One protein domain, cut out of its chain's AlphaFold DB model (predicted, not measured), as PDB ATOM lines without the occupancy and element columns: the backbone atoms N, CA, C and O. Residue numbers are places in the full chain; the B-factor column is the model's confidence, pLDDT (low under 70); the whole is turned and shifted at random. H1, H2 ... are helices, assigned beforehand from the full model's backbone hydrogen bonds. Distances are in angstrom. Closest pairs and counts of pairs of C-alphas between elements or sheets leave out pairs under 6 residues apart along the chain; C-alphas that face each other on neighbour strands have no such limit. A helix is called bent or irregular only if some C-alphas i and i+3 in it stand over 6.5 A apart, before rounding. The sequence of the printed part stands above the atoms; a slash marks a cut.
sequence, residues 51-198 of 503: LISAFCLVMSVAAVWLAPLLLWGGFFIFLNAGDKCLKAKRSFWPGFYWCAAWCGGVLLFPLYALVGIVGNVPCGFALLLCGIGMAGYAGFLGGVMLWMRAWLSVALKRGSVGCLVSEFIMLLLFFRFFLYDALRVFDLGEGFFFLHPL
ATOM      1  N   LEU A  51     145.633 145.618 138.160       51.12
ATOM      2  CA  LEU A  51     145.837 145.905 139.578       51.12
ATOM      3  C   LEU A  51     145.741 147.403 139.884       51.12
ATOM      4  O   LEU A  51     145.111 147.766 140.867       51.12
ATOM      5  N   ILE A  52     146.288 148.274 139.026       50.91
ATOM      6  CA  ILE A  52     146.068 149.727 139.115       50.91
ATOM      7  C   ILE A  52     144.597 150.051 138.883       50.91
ATOM      8  O   ILE A  52     144.035 150.809 139.654       50.91
ATOM      9  N   SER A  53     143.955 149.486 137.861       49.78
ATOM     10  CA  SER A  53     142.545 149.763 137.574       49.78
ATOM     11  C   SER A  53     141.625 149.257 138.686       49.78
ATOM     12  O   SER A  53     140.723 149.978 139.104       49.78
ATOM     13  N   ALA A  54     141.881 148.060 139.223       50.88
ATOM     14  CA  ALA A  54     141.164 147.512 140.371       50.88
ATOM     15  C   ALA A  54     141.444 148.317 141.644       50.88
ATOM     16  O   ALA A  54     140.522 148.571 142.404       50.88
ATOM     17  N   PHE A  55     142.676 148.781 141.857       51.75
ATOM     18  CA  PHE A  55     143.013 149.666 142.966       51.75
ATOM     19  C   PHE A  55     142.355 151.037 142.811       51.75
ATOM     20  O   PHE A  55     141.761 151.508 143.762       51.75
ATOM     21  N   CYS A  56     142.368 151.661 141.633       48.72
ATOM     22  CA  CYS A  56     141.644 152.905 141.364       48.72
ATOM     23  C   CYS A  56     140.143 152.729 141.607       48.72
ATOM     24  O   CYS A  56     139.522 153.612 142.185       48.72
ATOM     25  N   LEU A  57     139.564 151.582 141.238       50.50
ATOM     26  CA  LEU A  57     138.160 151.256 141.493       50.50
ATOM     27  C   LEU A  57     137.879 151.036 142.992       50.50
ATOM     28  O   LEU A  57     136.959 151.637 143.533       50.50
ATOM     29  N   VAL A  58     138.692 150.230 143.681       50.62
ATOM     30  CA  VAL A  58     138.591 149.976 145.131       50.62
ATOM     31  C   VAL A  58     138.822 151.256 145.923       50.62
ATOM     32  O   VAL A  58     138.088 151.525 146.865       50.62
ATOM     33  N   MET A  59     139.780 152.082 145.515       47.44
ATOM     34  CA  MET A  59     140.028 153.395 146.095       47.44
ATOM     35  C   MET A  59     138.896 154.359 145.777       47.44
ATOM     36  O   MET A  59     138.553 155.129 146.653       47.44
ATOM     37  N   SER A  60     138.240 154.276 144.617       45.53
ATOM     38  CA  SER A  60     137.008 155.036 144.352       45.53
ATOM     39  C   SER A  60     135.860 154.587 145.265       45.53
ATOM     40  O   SER A  60     135.043 155.397 145.664       45.53
ATOM     41  N   VAL A  61     135.796 153.321 145.680       48.12
ATOM     42  CA  VAL A  61     134.782 152.859 146.648       48.12
ATOM     43  C   VAL A  61     135.171 153.224 148.091       48.12
ATOM     44  O   VAL A  61     134.334 153.679 148.868       48.12
ATOM     45  N   ALA A  62     136.450 153.095 148.449       45.81
ATOM     46  CA  ALA A  62     136.992 153.456 149.762       45.81
ATOM     47  C   ALA A  62     137.152 154.978 149.952       45.81
ATOM     48  O   ALA A  62     137.276 155.453 151.084       45.81
ATOM     49  N   ALA A  63     137.100 155.758 148.867       47.12
ATOM     50  CA  ALA A  63     137.223 157.215 148.852       47.12
ATOM     51  C   ALA A  63     136.180 157.933 149.673       47.12
ATOM     52  O   ALA A  63     136.471 158.992 150.223       47.12
ATOM     53  N   VAL A  64     135.011 157.322 149.826       45.19
ATOM     54  CA  VAL A  64     133.949 157.837 150.687       45.19
ATOM     55  C   VAL A  64     134.463 158.070 152.117       45.19
ATOM     56  O   VAL A  64     134.088 159.054 152.748       45.19
ATOM     57  N   TRP A  65     135.388 157.230 152.594       44.25
ATOM     58  CA  TRP A  65     135.910 157.258 153.965       44.25
ATOM     59  C   TRP A  65     137.366 157.727 154.054       44.25
ATOM     60  O   TRP A  65     137.777 158.295 155.064       44.25
ATOM     61  N   LEU A  66     138.145 157.527 152.987       48.84
ATOM     62  CA  LEU A  66     139.569 157.855 152.920       48.84
ATOM     63  C   LEU A  66     139.875 159.110 152.093       48.84
ATOM     64  O   LEU A  66     141.045 159.358 151.837       48.84
ATOM     65  N   ALA A  67     138.886 159.914 151.679       49.59
ATOM     66  CA  ALA A  67     139.087 161.094 150.818       49.59
ATOM     67  C   ALA A  67     140.316 161.967 151.171       49.59
ATOM     68  O   ALA A  67     141.078 162.298 150.261       49.59
ATOM     69  N   PRO A  68     140.607 162.277 152.456       49.75
ATOM     70  CA  PRO A  68     141.816 163.019 152.813       49.75
ATOM     71  C   PRO A  68     143.093 162.228 152.506       49.75
ATOM     72  O   PRO A  68     144.038 162.770 151.949       49.75
ATOM     73  N   LEU A  69     143.109 160.931 152.823       49.22
ATOM     74  CA  LEU A  69     144.221 160.010 152.575       49.22
ATOM     75  C   LEU A  69     144.385 159.657 151.090       49.22
ATOM     76  O   LEU A  69     145.490 159.332 150.680       49.22
ATOM     77  N   LEU A  70     143.336 159.745 150.271       50.31
ATOM     78  CA  LEU A  70     143.405 159.529 148.822       50.31
ATOM     79  C   LEU A  70     143.969 160.717 148.060       50.31
ATOM     80  O   LEU A  70     144.727 160.507 147.111       50.31
ATOM     81  N   LEU A  71     143.666 161.939 148.509       55.62
ATOM     82  CA  LEU A  71     144.349 163.140 148.030       55.62
ATOM     83  C   LEU A  71     145.875 162.992 148.209       55.62
ATOM     84  O   LEU A  71     146.628 163.329 147.302       55.62
ATOM     85  N   TRP A  72     146.330 162.382 149.315       55.41
ATOM     86  CA  TRP A  72     147.749 162.098 149.597       55.41
ATOM     87  C   TRP A  72     148.313 160.838 148.948       55.41
ATOM     88  O   TRP A  72     149.444 160.840 148.458       55.41
ATOM     89  N   GLY A  73     147.539 159.755 148.928       55.66
ATOM     90  CA  GLY A  73     147.912 158.491 148.298       55.66
ATOM     91  C   GLY A  73     148.191 158.682 146.809       55.66
ATOM     92  O   GLY A  73     149.135 158.093 146.283       55.66
ATOM     93  N   GLY A  74     147.457 159.600 146.168       56.97
ATOM     94  CA  GLY A  74     147.775 160.121 144.845       56.97
ATOM     95  C   GLY A  74     149.225 160.606 144.747       56.97
ATOM     96  O   GLY A  74     149.972 160.089 143.922       56.97
ATOM     97  N   PHE A  75     149.681 161.523 145.602       59.50
ATOM     98  CA  PHE A  75     151.046 162.066 145.516       59.50
ATOM     99  C   PHE A  75     152.147 161.005 145.609       59.50
ATOM    100  O   PHE A  75     153.087 161.025 144.817       59.50
ATOM    101  N   PHE A  76     152.023 160.018 146.497       57.34
ATOM    102  CA  PHE A  76     152.998 158.922 146.561       57.34
ATOM    103  C   PHE A  76     152.990 158.040 145.304       57.34
ATOM    104  O   PHE A  76     154.041 157.548 144.880       57.34
ATOM    105  N   ILE A  77     151.827 157.858 144.673       58.75
ATOM    106  CA  ILE A  77     151.719 157.167 143.382       58.75
ATOM    107  C   ILE A  77     152.381 157.996 142.279       58.75
ATOM    108  O   ILE A  77     153.060 157.417 141.436       58.75
ATOM    109  N   PHE A  78     152.264 159.325 142.308       60.50
ATOM    110  CA  PHE A  78     152.914 160.216 141.346       60.50
ATOM    111  C   PHE A  78     154.435 160.096 141.365       60.50
ATOM    112  O   PHE A  78     155.062 159.892 140.323       60.50
ATOM    113  N   LEU A  79     155.016 160.155 142.567       63.41
ATOM    114  CA  LEU A  79     156.460 160.048 142.758       63.41
ATOM    115  C   LEU A  79     156.981 158.702 142.228       63.41
ATOM    116  O   LEU A  79     157.982 158.646 141.515       63.41
ATOM    117  N   ASN A  80     156.250 157.615 142.494       64.88
ATOM    118  CA  ASN A  80     156.596 156.277 142.006       64.88
ATOM    119  C   ASN A  80     156.332 156.079 140.499       64.88
ATOM    120  O   ASN A  80     157.052 155.333 139.828       64.88
ATOM    121  N   ALA A  81     155.302 156.722 139.944       60.38
ATOM    122  CA  ALA A  81     154.997 156.690 138.516       60.38
ATOM    123  C   ALA A  81     156.077 157.414 137.700       60.38
ATOM    124  O   ALA A  81     156.452 156.946 136.624       60.38
ATOM    125  N   GLY A  82     156.636 158.495 138.245       59.25
ATOM    126  CA  GLY A  82     157.743 159.242 137.661       59.25
ATOM    127  C   GLY A  82     158.994 158.408 137.377       59.25
ATOM    128  O   GLY A  82     159.550 158.466 136.280       59.25
ATOM    129  N   ASP A  83     159.393 157.550 138.313       65.06
ATOM    130  CA  ASP A  83     160.536 156.650 138.109       65.06
ATOM    131  C   ASP A  83     160.289 155.610 137.028       65.06
ATOM    132  O   ASP A  83     161.189 155.251 136.259       65.06
ATOM    133  N   LYS A  84     159.047 155.135 136.931       63.59
ATOM    134  CA  LYS A  84     158.643 154.237 135.853       63.59
ATOM    135  C   LYS A  84     158.615 154.971 134.510       63.59
ATOM    136  O   LYS A  84     159.070 154.386 133.533       63.59
ATOM    137  N   CYS A  85     158.191 156.238 134.447       57.41
ATOM    138  CA  CYS A  85     158.285 157.092 133.251       57.41
ATOM    139  C   CYS A  85     159.727 157.272 132.766       57.41
ATOM    140  O   CYS A  85     159.993 157.163 131.565       57.41
ATOM    141  N   LEU A  86     160.662 157.523 133.686       58.72
ATOM    142  CA  LEU A  86     162.082 157.672 133.362       58.72
ATOM    143  C   LEU A  86     162.654 156.382 132.768       58.72
ATOM    144  O   LEU A  86     163.363 156.423 131.762       58.72
ATOM    145  N   LYS A  87     162.271 155.230 133.327       68.75
ATOM    146  CA  LYS A  87     162.641 153.908 132.795       68.75
ATOM    147  C   LYS A  87     161.908 153.563 131.490       68.75
ATOM    148  O   LYS A  87     162.454 152.847 130.656       68.75
ATOM    149  N   ALA A  88     160.704 154.091 131.278       60.84
ATOM    150  CA  ALA A  88     159.844 153.823 130.122       60.84
ATOM    151  C   ALA A  88     159.976 154.853 128.979       60.84
ATOM    152  O   ALA A  88     159.038 155.018 128.204       60.84
ATOM    153  N   LYS A  89     161.137 155.511 128.838       66.88
ATOM    154  CA  LYS A  89     161.442 156.473 127.757       66.88
ATOM    155  C   LYS A  89     160.561 157.736 127.742       66.88
ATOM    156  O   LYS A  89     160.061 158.113 126.689       66.88
ATOM    157  N   ARG A  90     160.431 158.448 128.869       73.81
ATOM    158  CA  ARG A  90     159.745 159.762 128.914       73.81
ATOM    159  C   ARG A  90     158.267 159.656 128.503       73.81
ATOM    160  O   ARG A  90     157.794 160.399 127.652       73.81
ATOM    161  N   SER A  91     157.530 158.699 129.056       79.81
ATOM    162  CA  SER A  91     156.128 158.499 128.678       79.81
ATOM    163  C   SER A  91     155.199 159.548 129.307       79.81
ATOM    164  O   SER A  91     155.281 159.833 130.496       79.81
ATOM    165  N   PHE A  92     154.284 160.091 128.504       90.12
ATOM    166  CA  PHE A  92     153.203 161.000 128.920       90.12
ATOM    167  C   PHE A  92     152.135 160.292 129.777       90.12
ATOM    168  O   PHE A  92     151.624 160.822 130.763       90.12
ATOM    169  N   TRP A  93     151.816 159.048 129.416       90.19
ATOM    170  CA  TRP A  93     150.640 158.328 129.904       90.19
ATOM    171  C   TRP A  93     150.540 158.119 131.422       90.19
ATOM    172  O   TRP A  93     149.440 158.256 131.949       90.19
ATOM    173  N   PRO A  94     151.618 157.818 132.169       86.31
ATOM    174  CA  PRO A  94     151.486 157.642 133.614       86.31
ATOM    175  C   PRO A  94     151.034 158.917 134.330       86.31
ATOM    176  O   PRO A  94     150.239 158.832 135.261       86.31
ATOM    177  N   GLY A  95     151.474 160.089 133.862       86.81
ATOM    178  CA  GLY A  95     151.031 161.377 134.404       86.81
ATOM    179  C   GLY A  95     149.579 161.658 134.050       86.81
ATOM    180  O   GLY A  95     148.827 162.137 134.897       86.81
ATOM    181  N   PHE A  96     149.177 161.258 132.838       92.00
ATOM    182  CA  PHE A  96     147.792 161.323 132.391       92.00
ATOM    183  C   PHE A  96     146.852 160.530 133.287       92.00
ATOM    184  O   PHE A  96     145.939 161.097 133.883       92.00
ATOM    185  N   TYR A  97     147.093 159.230 133.432       88.88
ATOM    186  CA  TYR A  97     146.212 158.379 134.228       88.88
ATOM    187  C   TYR A  97     146.200 158.781 135.695       88.88
ATOM    188  O   TYR A  97     145.147 158.742 136.324       88.88
ATOM    189  N   TRP A  98     147.351 159.191 136.227       86.06
ATOM    190  CA  TRP A  98     147.438 159.640 137.604       86.06
ATOM    191  C   TRP A  98     146.578 160.878 137.863       86.06
ATOM    192  O   TRP A  98     145.718 160.845 138.739       86.06
ATOM    193  N   CYS A  99     146.775 161.952 137.094       87.38
ATOM    194  CA  CYS A  99     146.066 163.204 137.345       87.38
ATOM    195  C   CYS A  99     144.576 163.080 136.991       87.38
ATOM    196  O   CYS A  99     143.730 163.627 137.694       87.38
ATOM    197  N   ALA A 100     144.233 162.280 135.974       89.94
ATOM    198  CA  ALA A 100     142.843 161.960 135.662       89.94
ATOM    199  C   ALA A 100     142.161 161.182 136.794       89.94
ATOM    200  O   ALA A 100     141.036 161.508 137.162       89.94
ATOM    201  N   ALA A 101     142.838 160.191 137.383       86.12
ATOM    202  CA  ALA A 101     142.306 159.451 138.524       86.12
ATOM    203  C   ALA A 101     142.199 160.331 139.776       86.12
ATOM    204  O   ALA A 101     141.207 160.244 140.494       86.12
ATOM    205  N   TRP A 102     143.184 161.198 140.022       84.12
ATOM    206  CA  TRP A 102     143.176 162.122 141.154       84.12
ATOM    207  C   TRP A 102     142.039 163.142 141.046       84.12
ATOM    208  O   TRP A 102     141.227 163.257 141.959       84.12
ATOM    209  N   CYS A 103     141.926 163.822 139.904       86.06
ATOM    210  CA  CYS A 103     140.879 164.808 139.665       86.06
ATOM    211  C   CYS A 103     139.494 164.148 139.578       86.06
ATOM    212  O   CYS A 103     138.563 164.566 140.264       86.06
ATOM    213  N   GLY A 104     139.366 163.058 138.817       85.38
ATOM    214  CA  GLY A 104     138.120 162.300 138.699       85.38
ATOM    215  C   GLY A 104     137.652 161.735 140.039       85.38
ATOM    216  O   GLY A 104     136.482 161.862 140.383       85.38
ATOM    217  N   GLY A 105     138.568 161.202 140.848       81.38
ATOM    218  CA  GLY A 105     138.268 160.679 142.178       81.38
ATOM    219  C   GLY A 105     137.751 161.729 143.159       81.38
ATOM    220  O   GLY A 105     137.152 161.358 144.156       81.38
ATOM    221  N   VAL A 106     137.937 163.022 142.897       78.38
ATOM    222  CA  VAL A 106     137.410 164.084 143.763       78.38
ATOM    223  C   VAL A 106     136.217 164.795 143.123       78.38
ATOM    224  O   VAL A 106     135.308 165.175 143.849       78.38
ATOM    225  N   LEU A 107     136.156 164.913 141.791       78.56
ATOM    226  CA  LEU A 107     135.026 165.525 141.075       78.56
ATOM    227  C   LEU A 107     133.797 164.617 140.983       78.56
ATOM    228  O   LEU A 107     132.670 165.105 141.033       78.56
ATOM    229  N   LEU A 108     133.981 163.301 140.854       76.25
ATOM    230  CA  LEU A 108     132.859 162.383 140.633       76.25
ATOM    231  C   LEU A 108     131.898 162.322 141.829       76.25
ATOM    232  O   LEU A 108     130.707 162.099 141.626       76.25
ATOM    233  N   PHE A 109     132.370 162.564 143.058       71.94
ATOM    234  CA  PHE A 109     131.513 162.551 144.252       71.94
ATOM    235  C   PHE A 109     130.563 163.752 144.332       71.94
ATOM    236  O   PHE A 109     129.360 163.522 144.474       71.94
ATOM    237  N   PRO A 110     131.036 165.008 144.198       70.19
ATOM    238  CA  PRO A 110     130.170 166.166 144.024       70.19
ATOM    239  C   PRO A 110     129.151 165.986 142.906       70.19
ATOM    240  O   PRO A 110     127.975 166.270 143.106       70.19
ATOM    241  N   LEU A 111     129.581 165.465 141.753       76.44
ATOM    242  CA  LEU A 111     128.692 165.258 140.610       76.44
ATOM    243  C   LEU A 111     127.624 164.204 140.913       76.44
ATOM    244  O   LEU A 111     126.459 164.415 140.591       76.44
ATOM    245  N   TYR A 112     127.985 163.108 141.588       73.88
ATOM    246  CA  TYR A 112     127.027 162.096 142.037       73.88
ATOM    247  C   TYR A 112     125.989 162.668 143.012       73.88
ATOM    248  O   TYR A 112     124.795 162.415 142.849       73.88
ATOM    249  N   ALA A 113     126.430 163.458 143.996       74.31
ATOM    250  CA  ALA A 113     125.529 164.111 144.942       74.31
ATOM    251  C   ALA A 113     124.563 165.071 144.224       74.31
ATOM    252  O   ALA A 113     123.359 165.026 144.471       74.31
ATOM    253  N   LEU A 114     125.068 165.845 143.257       74.00
ATOM    254  CA  LEU A 114     124.261 166.744 142.431       74.00
ATOM    255  C   LEU A 114     123.186 165.996 141.635       74.00
ATOM    256  O   LEU A 114     122.040 166.436 141.620       74.00
ATOM    257  N   VAL A 115     123.499 164.838 141.036       76.69
ATOM    258  CA  VAL A 115     122.486 164.024 140.329       76.69
ATOM    259  C   VAL A 115     121.341 163.628 141.264       76.69
ATOM    260  O   VAL A 115     120.174 163.688 140.874       76.69
ATOM    261  N   GLY A 116     121.669 163.232 142.497       74.75
ATOM    262  CA  GLY A 116     120.679 162.846 143.501       74.75
ATOM    263  C   GLY A 116     119.764 163.999 143.918       74.75
ATOM    264  O   GLY A 116     118.576 163.772 144.132       74.75
ATOM    265  N   ILE A 117     120.304 165.216 144.003       74.06
ATOM    266  CA  ILE A 117     119.567 166.408 144.442       74.06
ATOM    267  C   ILE A 117     118.708 166.989 143.320       74.06
ATOM    268  O   ILE A 117     117.542 167.298 143.549       74.06
ATOM    269  N   VAL A 118     119.255 167.110 142.107       74.56
ATOM    270  CA  VAL A 118     118.519 167.660 140.957       74.56
ATOM    271  C   VAL A 118     117.404 166.706 140.518       74.56
ATOM    272  O   VAL A 118     116.390 167.133 139.977       74.56
ATOM    273  N   GLY A 119     117.580 165.393 140.716       80.25
ATOM    274  CA  GLY A 119     116.572 164.390 140.357       80.25
ATOM    275  C   GLY A 119     116.331 164.252 138.846       80.25
ATOM    276  O   GLY A 119     115.402 163.562 138.430       80.25
ATOM    277  N   ASN A 120     117.170 164.875 138.010       82.56
ATOM    278  CA  ASN A 120     117.057 164.875 136.554       82.56
ATOM    279  C   ASN A 120     118.166 164.014 135.929       82.56
ATOM    280  O   ASN A 120     119.343 164.373 135.950       82.56
ATOM    281  N   VAL A 121     117.786 162.864 135.363       84.12
ATOM    282  CA  VAL A 121     118.736 161.888 134.801       84.12
ATOM    283  C   VAL A 121     119.538 162.447 133.613       84.12
ATOM    284  O   VAL A 121     120.762 162.309 133.645       84.12
ATOM    285  N   PRO A 122     118.928 163.092 132.592       85.38
ATOM    286  CA  PRO A 122     119.684 163.736 131.513       85.38
ATOM    287  C   PRO A 122     120.732 164.731 132.015       85.38
ATOM    288  O   PRO A 122     121.880 164.701 131.576       85.38
ATOM    289  N   CYS A 123     120.354 165.567 132.980       81.50
ATOM    290  CA  CYS A 123     121.244 166.546 133.583       81.50
ATOM    291  C   CYS A 123     122.400 165.871 134.337       81.50
ATOM    292  O   CYS A 123     123.566 166.224 134.168       81.50
ATOM    293  N   GLY A 124     122.098 164.814 135.096       83.00
ATOM    294  CA  GLY A 124     123.112 164.011 135.771       83.00
ATOM    295  C   GLY A 124     124.087 163.321 134.814       83.00
ATOM    296  O   GLY A 124     125.286 163.255 135.087       83.00
ATOM    297  N   PHE A 125     123.606 162.851 133.661       84.44
ATOM    298  CA  PHE A 125     124.466 162.305 132.612       84.44
ATOM    299  C   PHE A 125     125.377 163.380 132.003       84.44
ATOM    300  O   PHE A 125     126.567 163.137 131.807       84.44
ATOM    301  N   ALA A 126     124.853 164.583 131.769       83.81
ATOM    302  CA  ALA A 126     125.634 165.721 131.288       83.81
ATOM    303  C   ALA A 126     126.764 166.088 132.253       83.81
ATOM    304  O   ALA A 126     127.920 166.200 131.848       83.81
ATOM    305  N   LEU A 127     126.443 166.187 133.544       81.88
ATOM    306  CA  LEU A 127     127.414 166.424 134.607       81.88
ATOM    307  C   LEU A 127     128.500 165.353 134.652       81.88
ATOM    308  O   LEU A 127     129.678 165.678 134.794       81.88
ATOM    309  N   LEU A 128     128.127 164.083 134.495       83.31
ATOM    310  CA  LEU A 128     129.089 162.988 134.435       83.31
ATOM    311  C   LEU A 128     130.051 163.154 133.250       83.31
ATOM    312  O   LEU A 128     131.260 162.996 133.424       83.31
ATOM    313  N   LEU A 129     129.544 163.507 132.066       85.56
ATOM    314  CA  LEU A 129     130.380 163.775 130.892       85.56
ATOM    315  C   LEU A 129     131.314 164.970 131.118       85.56
ATOM    316  O   LEU A 129     132.501 164.869 130.807       85.56
ATOM    317  N   CYS A 130     130.819 166.061 131.711       82.88
ATOM    318  CA  CYS A 130     131.644 167.203 132.107       82.88
ATOM    319  C   CYS A 130     132.748 166.776 133.086       82.88
ATOM    320  O   CYS A 130     133.911 167.118 132.882       82.88
ATOM    321  N   GLY A 131     132.419 165.964 134.094       83.75
ATOM    322  CA  GLY A 131     133.382 165.420 135.053       83.75
ATOM    323  C   GLY A 131     134.459 164.550 134.406       83.75
ATOM    324  O   GLY A 131     135.641 164.713 134.703       83.75
ATOM    325  N   ILE A 132     134.073 163.666 133.481       87.25
ATOM    326  CA  ILE A 132     135.014 162.851 132.696       87.25
ATOM    327  C   ILE A 132     135.912 163.750 131.839       87.25
ATOM    328  O   ILE A 132     137.123 163.538 131.797       87.25
ATOM    329  N   GLY A 133     135.345 164.776 131.197       88.88
ATOM    330  CA  GLY A 133     136.095 165.760 130.416       88.88
ATOM    331  C   GLY A 133     137.118 166.520 131.264       88.88
ATOM    332  O   GLY A 133     138.288 166.596 130.893       88.88
ATOM    333  N   MET A 134     136.716 167.007 132.441       86.75
ATOM    334  CA  MET A 134     137.601 167.691 133.392       86.75
ATOM    335  C   MET A 134     138.699 166.766 133.928       86.75
ATOM    336  O   MET A 134     139.853 167.180 134.028       86.75
ATOM    337  N   ALA A 135     138.376 165.504 134.222       89.12
ATOM    338  CA  ALA A 135     139.363 164.503 134.612       89.12
ATOM    339  C   ALA A 135     140.356 164.223 133.472       89.12
ATOM    340  O   ALA A 135     141.562 164.192 133.704       89.12
ATOM    341  N   GLY A 136     139.881 164.083 132.232       92.50
ATOM    342  CA  GLY A 136     140.732 163.929 131.051       92.50
ATOM    343  C   GLY A 136     141.652 165.132 130.830       92.50
ATOM    344  O   GLY A 136     142.844 164.955 130.579       92.50
ATOM    345  N   TYR A 137     141.131 166.348 130.996       92.06
ATOM    346  CA  TYR A 137     141.904 167.585 130.916       92.06
ATOM    347  C   TYR A 137     142.978 167.674 132.014       92.06
ATOM    348  O   TYR A 137     144.150 167.899 131.717       92.06
ATOM    349  N   ALA A 138     142.621 167.411 133.274       90.25
ATOM    350  CA  ALA A 138     143.587 167.341 134.370       90.25
ATOM    351  C   ALA A 138     144.649 166.258 134.116       90.25
ATOM    352  O   ALA A 138     145.843 166.495 134.313       90.25
ATOM    353  N   GLY A 139     144.227 165.101 133.595       92.06
ATOM    354  CA  GLY A 139     145.095 164.056 133.066       92.06
ATOM    355  C   GLY A 139     146.114 164.618 132.086       92.06
ATOM    356  O   GLY A 139     147.318 164.503 132.303       92.06
ATOM    357  N   PHE A 140     145.654 165.293 131.037       94.38
ATOM    358  CA  PHE A 140     146.535 165.896 130.043       94.38
ATOM    359  C   PHE A 140     147.610 166.788 130.678       94.38
ATOM    360  O   PHE A 140     148.794 166.596 130.396       94.38
ATOM    361  N   LEU A 141     147.228 167.667 131.611       91.81
ATOM    362  CA  LEU A 141     148.174 168.512 132.349       91.81
ATOM    363  C   LEU A 141     149.219 167.690 133.121       91.81
ATOM    364  O   LEU A 141     150.418 167.957 133.023       91.81
ATOM    365  N   GLY A 142     148.788 166.654 133.846       90.19
ATOM    366  CA  GLY A 142     149.693 165.757 134.572       90.19
ATOM    367  C   GLY A 142     150.639 164.980 133.649       90.19
ATOM    368  O   GLY A 142     151.813 164.780 133.973       90.19
ATOM    369  N   GLY A 143     150.152 164.571 132.476       91.38
ATOM    370  CA  GLY A 143     150.944 163.891 131.456       91.38
ATOM    371  C   GLY A 143     152.024 164.787 130.855       91.38
ATOM    372  O   GLY A 143     153.188 164.378 130.788       91.38
ATOM    373  N   VAL A 144     151.671 166.023 130.480       92.44
ATOM    374  CA  VAL A 144     152.632 167.033 130.000       92.44
ATOM    375  C   VAL A 144     153.688 167.297 131.068       92.44
ATOM    376  O   VAL A 144     154.882 167.300 130.768       92.44
ATOM    377  N   MET A 145     153.274 167.440 132.327       90.00
ATOM    378  CA  MET A 145     154.191 167.732 133.422       90.00
ATOM    379  C   MET A 145     155.227 166.618 133.638       90.00
ATOM    380  O   MET A 145     156.425 166.901 133.733       90.00
ATOM    381  N   LEU A 146     154.813 165.343 133.681       86.31
ATOM    382  CA  LEU A 146     155.766 164.232 133.819       86.31
ATOM    383  C   LEU A 146     156.663 164.075 132.588       86.31
ATOM    384  O   LEU A 146     157.839 163.728 132.724       86.31
ATOM    385  N   TRP A 147     156.140 164.361 131.396       88.94
ATOM    386  CA  TRP A 147     156.938 164.373 130.176       88.94
ATOM    387  C   TRP A 147     158.030 165.453 130.228       88.94
ATOM    388  O   TRP A 147     159.207 165.142 130.026       88.94
ATOM    389  N   MET A 148     157.677 166.690 130.590       90.06
ATOM    390  CA  MET A 148     158.618 167.806 130.762       90.06
ATOM    391  C   MET A 148     159.656 167.529 131.853       90.06
ATOM    392  O   MET A 148     160.847 167.764 131.646       90.06
ATOM    393  N   ARG A 149     159.246 166.944 132.985       87.25
ATOM    394  CA  ARG A 149     160.174 166.490 134.031       87.25
ATOM    395  C   ARG A 149     161.240 165.556 133.472       87.25
ATOM    396  O   ARG A 149     162.415 165.695 133.803       87.25
ATOM    397  N   ALA A 150     160.851 164.601 132.632       84.50
ATOM    398  CA  ALA A 150     161.795 163.647 132.070       84.50
ATOM    399  C   ALA A 150     162.860 164.339 131.195       84.50
ATOM    400  O   ALA A 150     164.020 163.924 131.208       84.50
ATOM    401  N   TRP A 151     162.505 165.423 130.501       86.81
ATOM    402  CA  TRP A 151     163.465 166.280 129.800       86.81
ATOM    403  C   TRP A 151     164.368 167.058 130.758       86.81
ATOM    404  O   TRP A 151     165.590 166.982 130.629       86.81
ATOM    405  N   LEU A 152     163.791 167.725 131.760       88.44
ATOM    406  CA  LEU A 152     164.547 168.498 132.749       88.44
ATOM    407  C   LEU A 152     165.559 167.626 133.511       88.44
ATOM    408  O   LEU A 152     166.703 168.023 133.711       88.44
ATOM    409  N   SER A 153     165.178 166.396 133.859       84.44
ATOM    410  CA  SER A 153     166.063 165.438 134.536       84.44
ATOM    411  C   SER A 153     167.283 165.031 133.699       84.44
ATOM    412  O   SER A 153     168.334 164.708 134.246       84.44
ATOM    413  N   VAL A 154     167.162 165.045 132.366       84.94
ATOM    414  CA  VAL A 154     168.283 164.769 131.455       84.94
ATOM    415  C   VAL A 154     169.217 165.977 131.408       84.94
ATOM    416  O   VAL A 154     170.432 165.791 131.426       84.94
ATOM    417  N   ALA A 155     168.657 167.190 131.406       87.88
ATOM    418  CA  ALA A 155     169.424 168.434 131.415       87.88
ATOM    419  C   ALA A 155     170.233 168.616 132.713       87.88
ATOM    420  O   ALA A 155     171.398 168.999 132.659       87.88
ATOM    421  N   LEU A 156     169.670 168.260 133.872       87.12
ATOM    422  CA  LEU A 156     170.327 168.390 135.184       87.12
ATOM    423  C   LEU A 156     171.386 167.309 135.494       87.12
ATOM    424  O   LEU A 156     171.833 167.205 136.635       87.12
ATOM    425  N   LYS A 157     171.826 166.541 134.483       78.81
ATOM    426  CA  LYS A 157     172.705 165.358 134.575       78.81
ATOM    427  C   LYS A 157     172.064 164.199 135.362       78.81
ATOM    428  O   LYS A 157     171.448 164.364 136.412       78.81
ATOM    429  N   ARG A 158     172.216 162.972 134.843       69.62
ATOM    430  CA  ARG A 158     171.608 161.743 135.392       69.62
ATOM    431  C   ARG A 158     172.237 161.336 136.733       69.62
ATOM    432  O   ARG A 158     173.088 160.456 136.781       69.62
ATOM    433  N   GLY A 159     171.790 161.953 137.818       80.94
ATOM    434  CA  GLY A 159     172.037 161.514 139.189       80.94
ATOM    435  C   GLY A 159     170.748 161.540 140.008       80.94
ATOM    436  O   GLY A 159     169.798 162.236 139.647       80.94
ATOM    437  N   SER A 160     170.706 160.803 141.123       79.56
ATOM    438  CA  SER A 160     169.538 160.782 142.020       79.56
ATOM    439  C   SER A 160     169.149 162.191 142.480       79.56
ATOM    440  O   SER A 160     167.971 162.524 142.503       79.56
ATOM    441  N   VAL A 161     170.138 163.049 142.752       81.19
ATOM    442  CA  VAL A 161     169.916 164.449 143.148       81.19
ATOM    443  C   VAL A 161     169.293 165.266 142.012       81.19
ATOM    444  O   VAL A 161     168.278 165.918 142.228       81.19
ATOM    445  N   GLY A 162     169.830 165.189 140.788       83.88
ATOM    446  CA  GLY A 162     169.272 165.901 139.629       83.88
ATOM    447  C   GLY A 162     167.835 165.473 139.312       83.88
ATOM    448  O   GLY A 162     166.995 166.304 138.967       83.88
ATOM    449  N   CYS A 163     167.519 164.189 139.509       81.94
ATOM    450  CA  CYS A 163     166.155 163.685 139.381       81.94
ATOM    451  C   CYS A 163     165.221 164.291 140.440       81.94
ATOM    452  O   CYS A 163     164.180 164.833 140.071       81.94
ATOM    453  N   LEU A 164     165.611 164.278 141.718       82.88
ATOM    454  CA  LEU A 164     164.816 164.865 142.801       82.88
ATOM    455  C   LEU A 164     164.590 166.370 142.600       82.88
ATOM    456  O   LEU A 164     163.460 166.837 142.707       82.88
ATOM    457  N   VAL A 165     165.634 167.116 142.228       86.88
ATOM    458  CA  VAL A 165     165.533 168.559 141.947       86.88
ATOM    459  C   VAL A 165     164.590 168.827 140.772       86.88
ATOM    460  O   VAL A 165     163.711 169.682 140.874       86.88
ATOM    461  N   SER A 166     164.711 168.064 139.676       88.31
ATOM    462  CA  SER A 166     163.801 168.187 138.526       88.31
ATOM    463  C   SER A 166     162.343 167.935 138.909       88.31
ATOM    464  O   SER A 166     161.442 168.610 138.422       88.31
ATOM    465  N   GLU A 167     162.099 166.974 139.793       85.50
ATOM    466  CA  GLU A 167     160.756 166.607 140.219       85.50
ATOM    467  C   GLU A 167     160.152 167.654 141.148       85.50
ATOM    468  O   GLU A 167     158.989 168.007 140.979       85.50
ATOM    469  N   PHE A 168     160.954 168.192 142.066       89.19
ATOM    470  CA  PHE A 168     160.573 169.292 142.942       89.19
ATOM    471  C   PHE A 168     160.157 170.530 142.144       89.19
ATOM    472  O   PHE A 168     159.049 171.031 142.325       89.19
ATOM    473  N   ILE A 169     161.000 170.973 141.202       91.50
ATOM    474  CA  ILE A 169     160.708 172.138 140.352       91.50
ATOM    475  C   ILE A 169     159.426 171.903 139.550       91.50
ATOM    476  O   ILE A 169     158.544 172.759 139.523       91.50
ATOM    477  N   MET A 170     159.290 170.735 138.919       90.94
ATOM    478  CA  MET A 170     158.124 170.452 138.085       90.94
ATOM    479  C   MET A 170     156.830 170.330 138.889       90.94
ATOM    480  O   MET A 170     155.796 170.777 138.406       90.94
ATOM    481  N   LEU A 171     156.875 169.778 140.105       89.69
ATOM    482  CA  LEU A 171     155.712 169.736 140.992       89.69
ATOM    483  C   LEU A 171     155.308 171.126 141.482       89.69
ATOM    484  O   LEU A 171     154.116 171.417 141.532       89.69
ATOM    485  N   LEU A 172     156.266 172.001 141.792       91.94
ATOM    486  CA  LEU A 172     155.961 173.391 142.134       91.94
ATOM    487  C   LEU A 172     155.295 174.126 140.971       91.94
ATOM    488  O   LEU A 172     154.251 174.749 141.159       91.94
ATOM    489  N   LEU A 173     155.858 174.015 139.764       92.31
ATOM    490  CA  LEU A 173     155.272 174.612 138.561       92.31
ATOM    491  C   LEU A 173     153.884 174.041 138.272       92.31
ATOM    492  O   LEU A 173     152.965 174.791 137.943       92.31
ATOM    493  N   PHE A 174     153.717 172.729 138.442       91.62
ATOM    494  CA  PHE A 174     152.425 172.077 138.308       91.62
ATOM    495  C   PHE A 174     151.421 172.626 139.298       91.62
ATOM    496  O   PHE A 174     150.366 173.050 138.859       91.62
ATOM    497  N   PHE A 175     151.724 172.683 140.595       91.38
ATOM    498  CA  PHE A 175     150.791 173.252 141.564       91.38
ATOM    499  C   PHE A 175     150.488 174.715 141.276       91.38
ATOM    500  O   PHE A 175     149.332 175.116 141.345       91.38
ATOM    501  N   ARG A 176     151.488 175.508 140.884       92.62
ATOM    502  CA  ARG A 176     151.277 176.919 140.550       92.62
ATOM    503  C   ARG A 176     150.326 177.088 139.379       92.62
ATOM    504  O   ARG A 176     149.440 177.934 139.453       92.62
ATOM    505  N   PHE A 177     150.493 176.300 138.326       92.19
ATOM    506  CA  PHE A 177     149.582 176.312 137.190       92.19
ATOM    507  C   PHE A 177     148.216 175.726 137.568       92.19
ATOM    508  O   PHE A 177     147.172 176.312 137.302       92.19
ATOM    509  N   PHE A 178     148.213 174.578 138.235       90.19
ATOM    510  CA  PHE A 178     147.021 173.803 138.533       90.19
ATOM    511  C   PHE A 178     146.077 174.522 139.491       90.19
ATOM    512  O   PHE A 178     144.874 174.484 139.268       90.19
ATOM    513  N   LEU A 179     146.598 175.213 140.506       89.25
ATOM    514  CA  LEU A 179     145.795 175.924 141.506       89.25
ATOM    515  C   LEU A 179     145.292 177.289 141.029       89.25
ATOM    516  O   LEU A 179     144.243 177.723 141.493       89.25
ATOM    517  N   TYR A 180     145.978 177.939 140.082       89.38
ATOM    518  CA  TYR A 180     145.692 179.338 139.726       89.38
ATOM    519  C   TYR A 180     145.319 179.594 138.265       89.38
ATOM    520  O   TYR A 180     144.800 180.672 137.974       89.38
ATOM    521  N   ASP A 181     145.605 178.657 137.357       89.94
ATOM    522  CA  ASP A 181     145.511 178.889 135.911       89.94
ATOM    523  C   ASP A 181     144.888 177.731 135.111       89.94
ATOM    524  O   ASP A 181     144.545 177.916 133.942       89.94
ATOM    525  N   ALA A 182     144.717 176.540 135.693       88.62
ATOM    526  CA  ALA A 182     144.216 175.380 134.954       88.62
ATOM    527  C   ALA A 182     142.778 175.536 134.441       88.62
ATOM    528  O   ALA A 182     142.408 174.881 133.476       88.62
ATOM    529  N   LEU A 183     141.958 176.406 135.026       86.12
ATOM    530  CA  LEU A 183     140.606 176.642 134.534       86.12
ATOM    531  C   LEU A 183     140.537 177.724 133.448       86.12
ATOM    532  O   LEU A 183     139.451 177.978 132.938       86.12
ATOM    533  N   ARG A 184     141.663 178.295 132.991       86.06
ATOM    534  CA  ARG A 184     141.672 179.300 131.904       86.06
ATOM    535  C   ARG A 184     141.044 178.817 130.604       86.06
ATOM    536  O   ARG A 184     140.489 179.624 129.874       86.06
ATOM    537  N   VAL A 185     141.059 177.509 130.344       81.75
ATOM    538  CA  VAL A 185     140.356 176.901 129.199       81.75
ATOM    539  C   VAL A 185     138.822 177.015 129.302       81.75
ATOM    540  O   VAL A 185     138.109 176.841 128.320       81.75
ATOM    541  N   PHE A 186     138.310 177.307 130.497       76.00
ATOM    542  CA  PHE A 186     136.899 177.515 130.818       76.00
ATOM    543  C   PHE A 186     136.558 178.993 131.037       76.00
ATOM    544  O   PHE A 186     135.601 179.300 131.757       76.00
ATOM    545  N   ASP A 187     137.374 179.890 130.473       79.62
ATOM    546  CA  ASP A 187     137.250 181.341 130.628       79.62
ATOM    547  C   ASP A 187     137.281 181.761 132.108       79.62
ATOM    548  O   ASP A 187     136.572 182.662 132.554       79.62
ATOM    549  N   LEU A 188     138.085 181.041 132.899       75.12
ATOM    550  CA  LEU A 188     138.346 181.327 134.306       75.12
ATOM    551  C   LEU A 188     139.810 181.655 134.503       75.12
ATOM    552  O   LEU A 188     140.670 180.804 134.303       75.12
ATOM    553  N   GLY A 189     140.111 182.845 135.008       77.25
ATOM    554  CA  GLY A 189     141.444 183.178 135.513       77.25
ATOM    555  C   GLY A 189     141.815 182.418 136.795       77.25
ATOM    556  O   GLY A 189     142.447 182.994 137.670       77.25
ATOM    557  N   GLU A 190     141.410 181.160 136.946       82.00
ATOM    558  CA  GLU A 190     141.488 180.380 138.180       82.00
ATOM    559  C   GLU A 190     142.039 178.981 137.910       82.00
ATOM    560  O   GLU A 190     142.235 178.574 136.765       82.00
ATOM    561  N   GLY A 191     142.294 178.218 138.970       85.38
ATOM    562  CA  GLY A 191     142.652 176.811 138.867       85.38
ATOM    563  C   GLY A 191     141.789 175.921 139.751       85.38
ATOM    564  O   GLY A 191     140.779 176.325 140.318       85.38
ATOM    565  N   PHE A 192     142.194 174.665 139.867       83.44
ATOM    566  CA  PHE A 192     141.529 173.640 140.655       83.44
ATOM    567  C   PHE A 192     141.886 173.753 142.138       83.44
ATOM    568  O   PHE A 192     142.468 172.841 142.727       83.44
ATOM    569  N   PHE A 193     141.523 174.869 142.767       84.44
ATOM    570  CA  PHE A 193     141.835 175.112 144.177       84.44
ATOM    571  C   PHE A 193     141.185 174.087 145.118       84.44
ATOM    572  O   PHE A 193     141.700 173.800 146.195       84.44
ATOM    573  N   PHE A 194     140.098 173.438 144.692       80.44
ATOM    574  CA  PHE A 194     139.518 172.319 145.436       80.44
ATOM    575  C   PHE A 194     140.501 171.143 145.611       80.44
ATOM    576  O   PHE A 194     140.317 170.326 146.501       80.44
ATOM    577  N   LEU A 195     141.561 171.041 144.811       85.44
ATOM    578  CA  LEU A 195     142.612 170.027 144.944       85.44
ATOM    579  C   LEU A 195     143.864 170.573 145.629       85.44
ATOM    580  O   LEU A 195     144.951 170.013 145.466       85.44
ATOM    581  N   HIS A 196     143.735 171.661 146.395       90.00
ATOM    582  CA  HIS A 196     144.870 172.250 147.083       90.00
ATOM    583  C   HIS A 196     145.568 171.203 147.964       90.00
ATOM    584  O   HIS A 196     144.942 170.648 148.874       90.00
ATOM    585  N   PRO A 197     146.880 170.957 147.760       89.25
ATOM    586  CA  PRO A 197     147.592 169.913 148.485       89.25
ATOM    587  C   PRO A 197     147.622 170.148 149.996       89.25
ATOM    588  O   PRO A 197     147.696 169.189 150.737       89.25
ATOM    589  N   LEU A 198     147.519 171.383 150.493       90.62
ATOM    590  CA  LEU A 198     147.570 171.684 151.922       90.62
ATOM    591  C   LEU A 198     146.219 171.547 152.628       90.62
ATOM    592  O   LEU A 198     146.200 171.392 153.845       90.62
TER     593      LEU A 198
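What this domain is: This is residues 51 to 198 of the 503 residues of the protein "CN hydrolase domain-containing protein" of candidate division TM6 bacterium GW2011_GWE2_42_60 (UniProt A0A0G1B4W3). A long hairpin of two helices, H2 and H3, makes the core; the bent helix H1 packs along one side, its first arm folded back, and H4 slants away from the end of H3 towards short H5. The printed part has 148 residues with five named helices, H1 to H5 in chain order, and no named strand, and its class is all helix. It is compact, with a radius of gyration of the C-alphas of 16.3 A, and spans 56 by 36 by 27 A.

Where its parts are: Find C-alpha 51 at (145.837, 145.905, 139.578), where H1, residues 51 to 87, begins. By its hydrogen bonds it was assigned as one helix, but it is bent: C-alphas 65 and 68 are 8.3 A apart, between arms H1a, 51 to 65, 20.8 A, and H1b, 68 to 87, 30.3 A. Next come H2, 93 to 118, 35.2 A, with a kink of 36 degrees near residue 106, and H3, 121 to 155, 51.2 A. H4, 160 to 180, 30.3 A, ends at (145.692, 179.338, 139.726). H5, 182 to 186, 8.7 A, is irregular: C-alphas 182 and 185 are 7.1 A apart.

How they stand to each other: Start at H3, the hub. It forms a hairpin with H2, opposite ways at a shallow tilt of 21 degrees; their closest C-alphas, Gly 95 and Gly 143, are 3.9 A apart. H3 and H4 form another, closest at Ser 153 and Cys 163, 5.2 A. H1b touches H3 at a steep tilt of 45 degrees, closest at Leu 86 and Ala 150, 6.1 A. H1b and H2 are a hairpin too, closest at Ala 81 and Pro 94, 6.1 A. H1a only just touches H2, with 3 pairs of C-alphas within 8 A, closest at Ser 60 and Gly 105, 6.2 A. H5 is near H3. O i to N i+4 pairs within hydrogen-bond range are 9 of 11 in H1a, 12 of 16 in H1b, 20 of 22 in H2, 30 of 31 in H3, 16 of 17 in H4 and 0 of 1 in H5, which has 1 of 2 O i to N i+3 pairs within range.

The domain as a whole: The two C-alphas farthest apart, Gly 119 and Lys 157, are 56.4 A apart. The printed part has no cut, and the four links are tight. Look for pLDDT under 70 at residues 51 to 89 and 158.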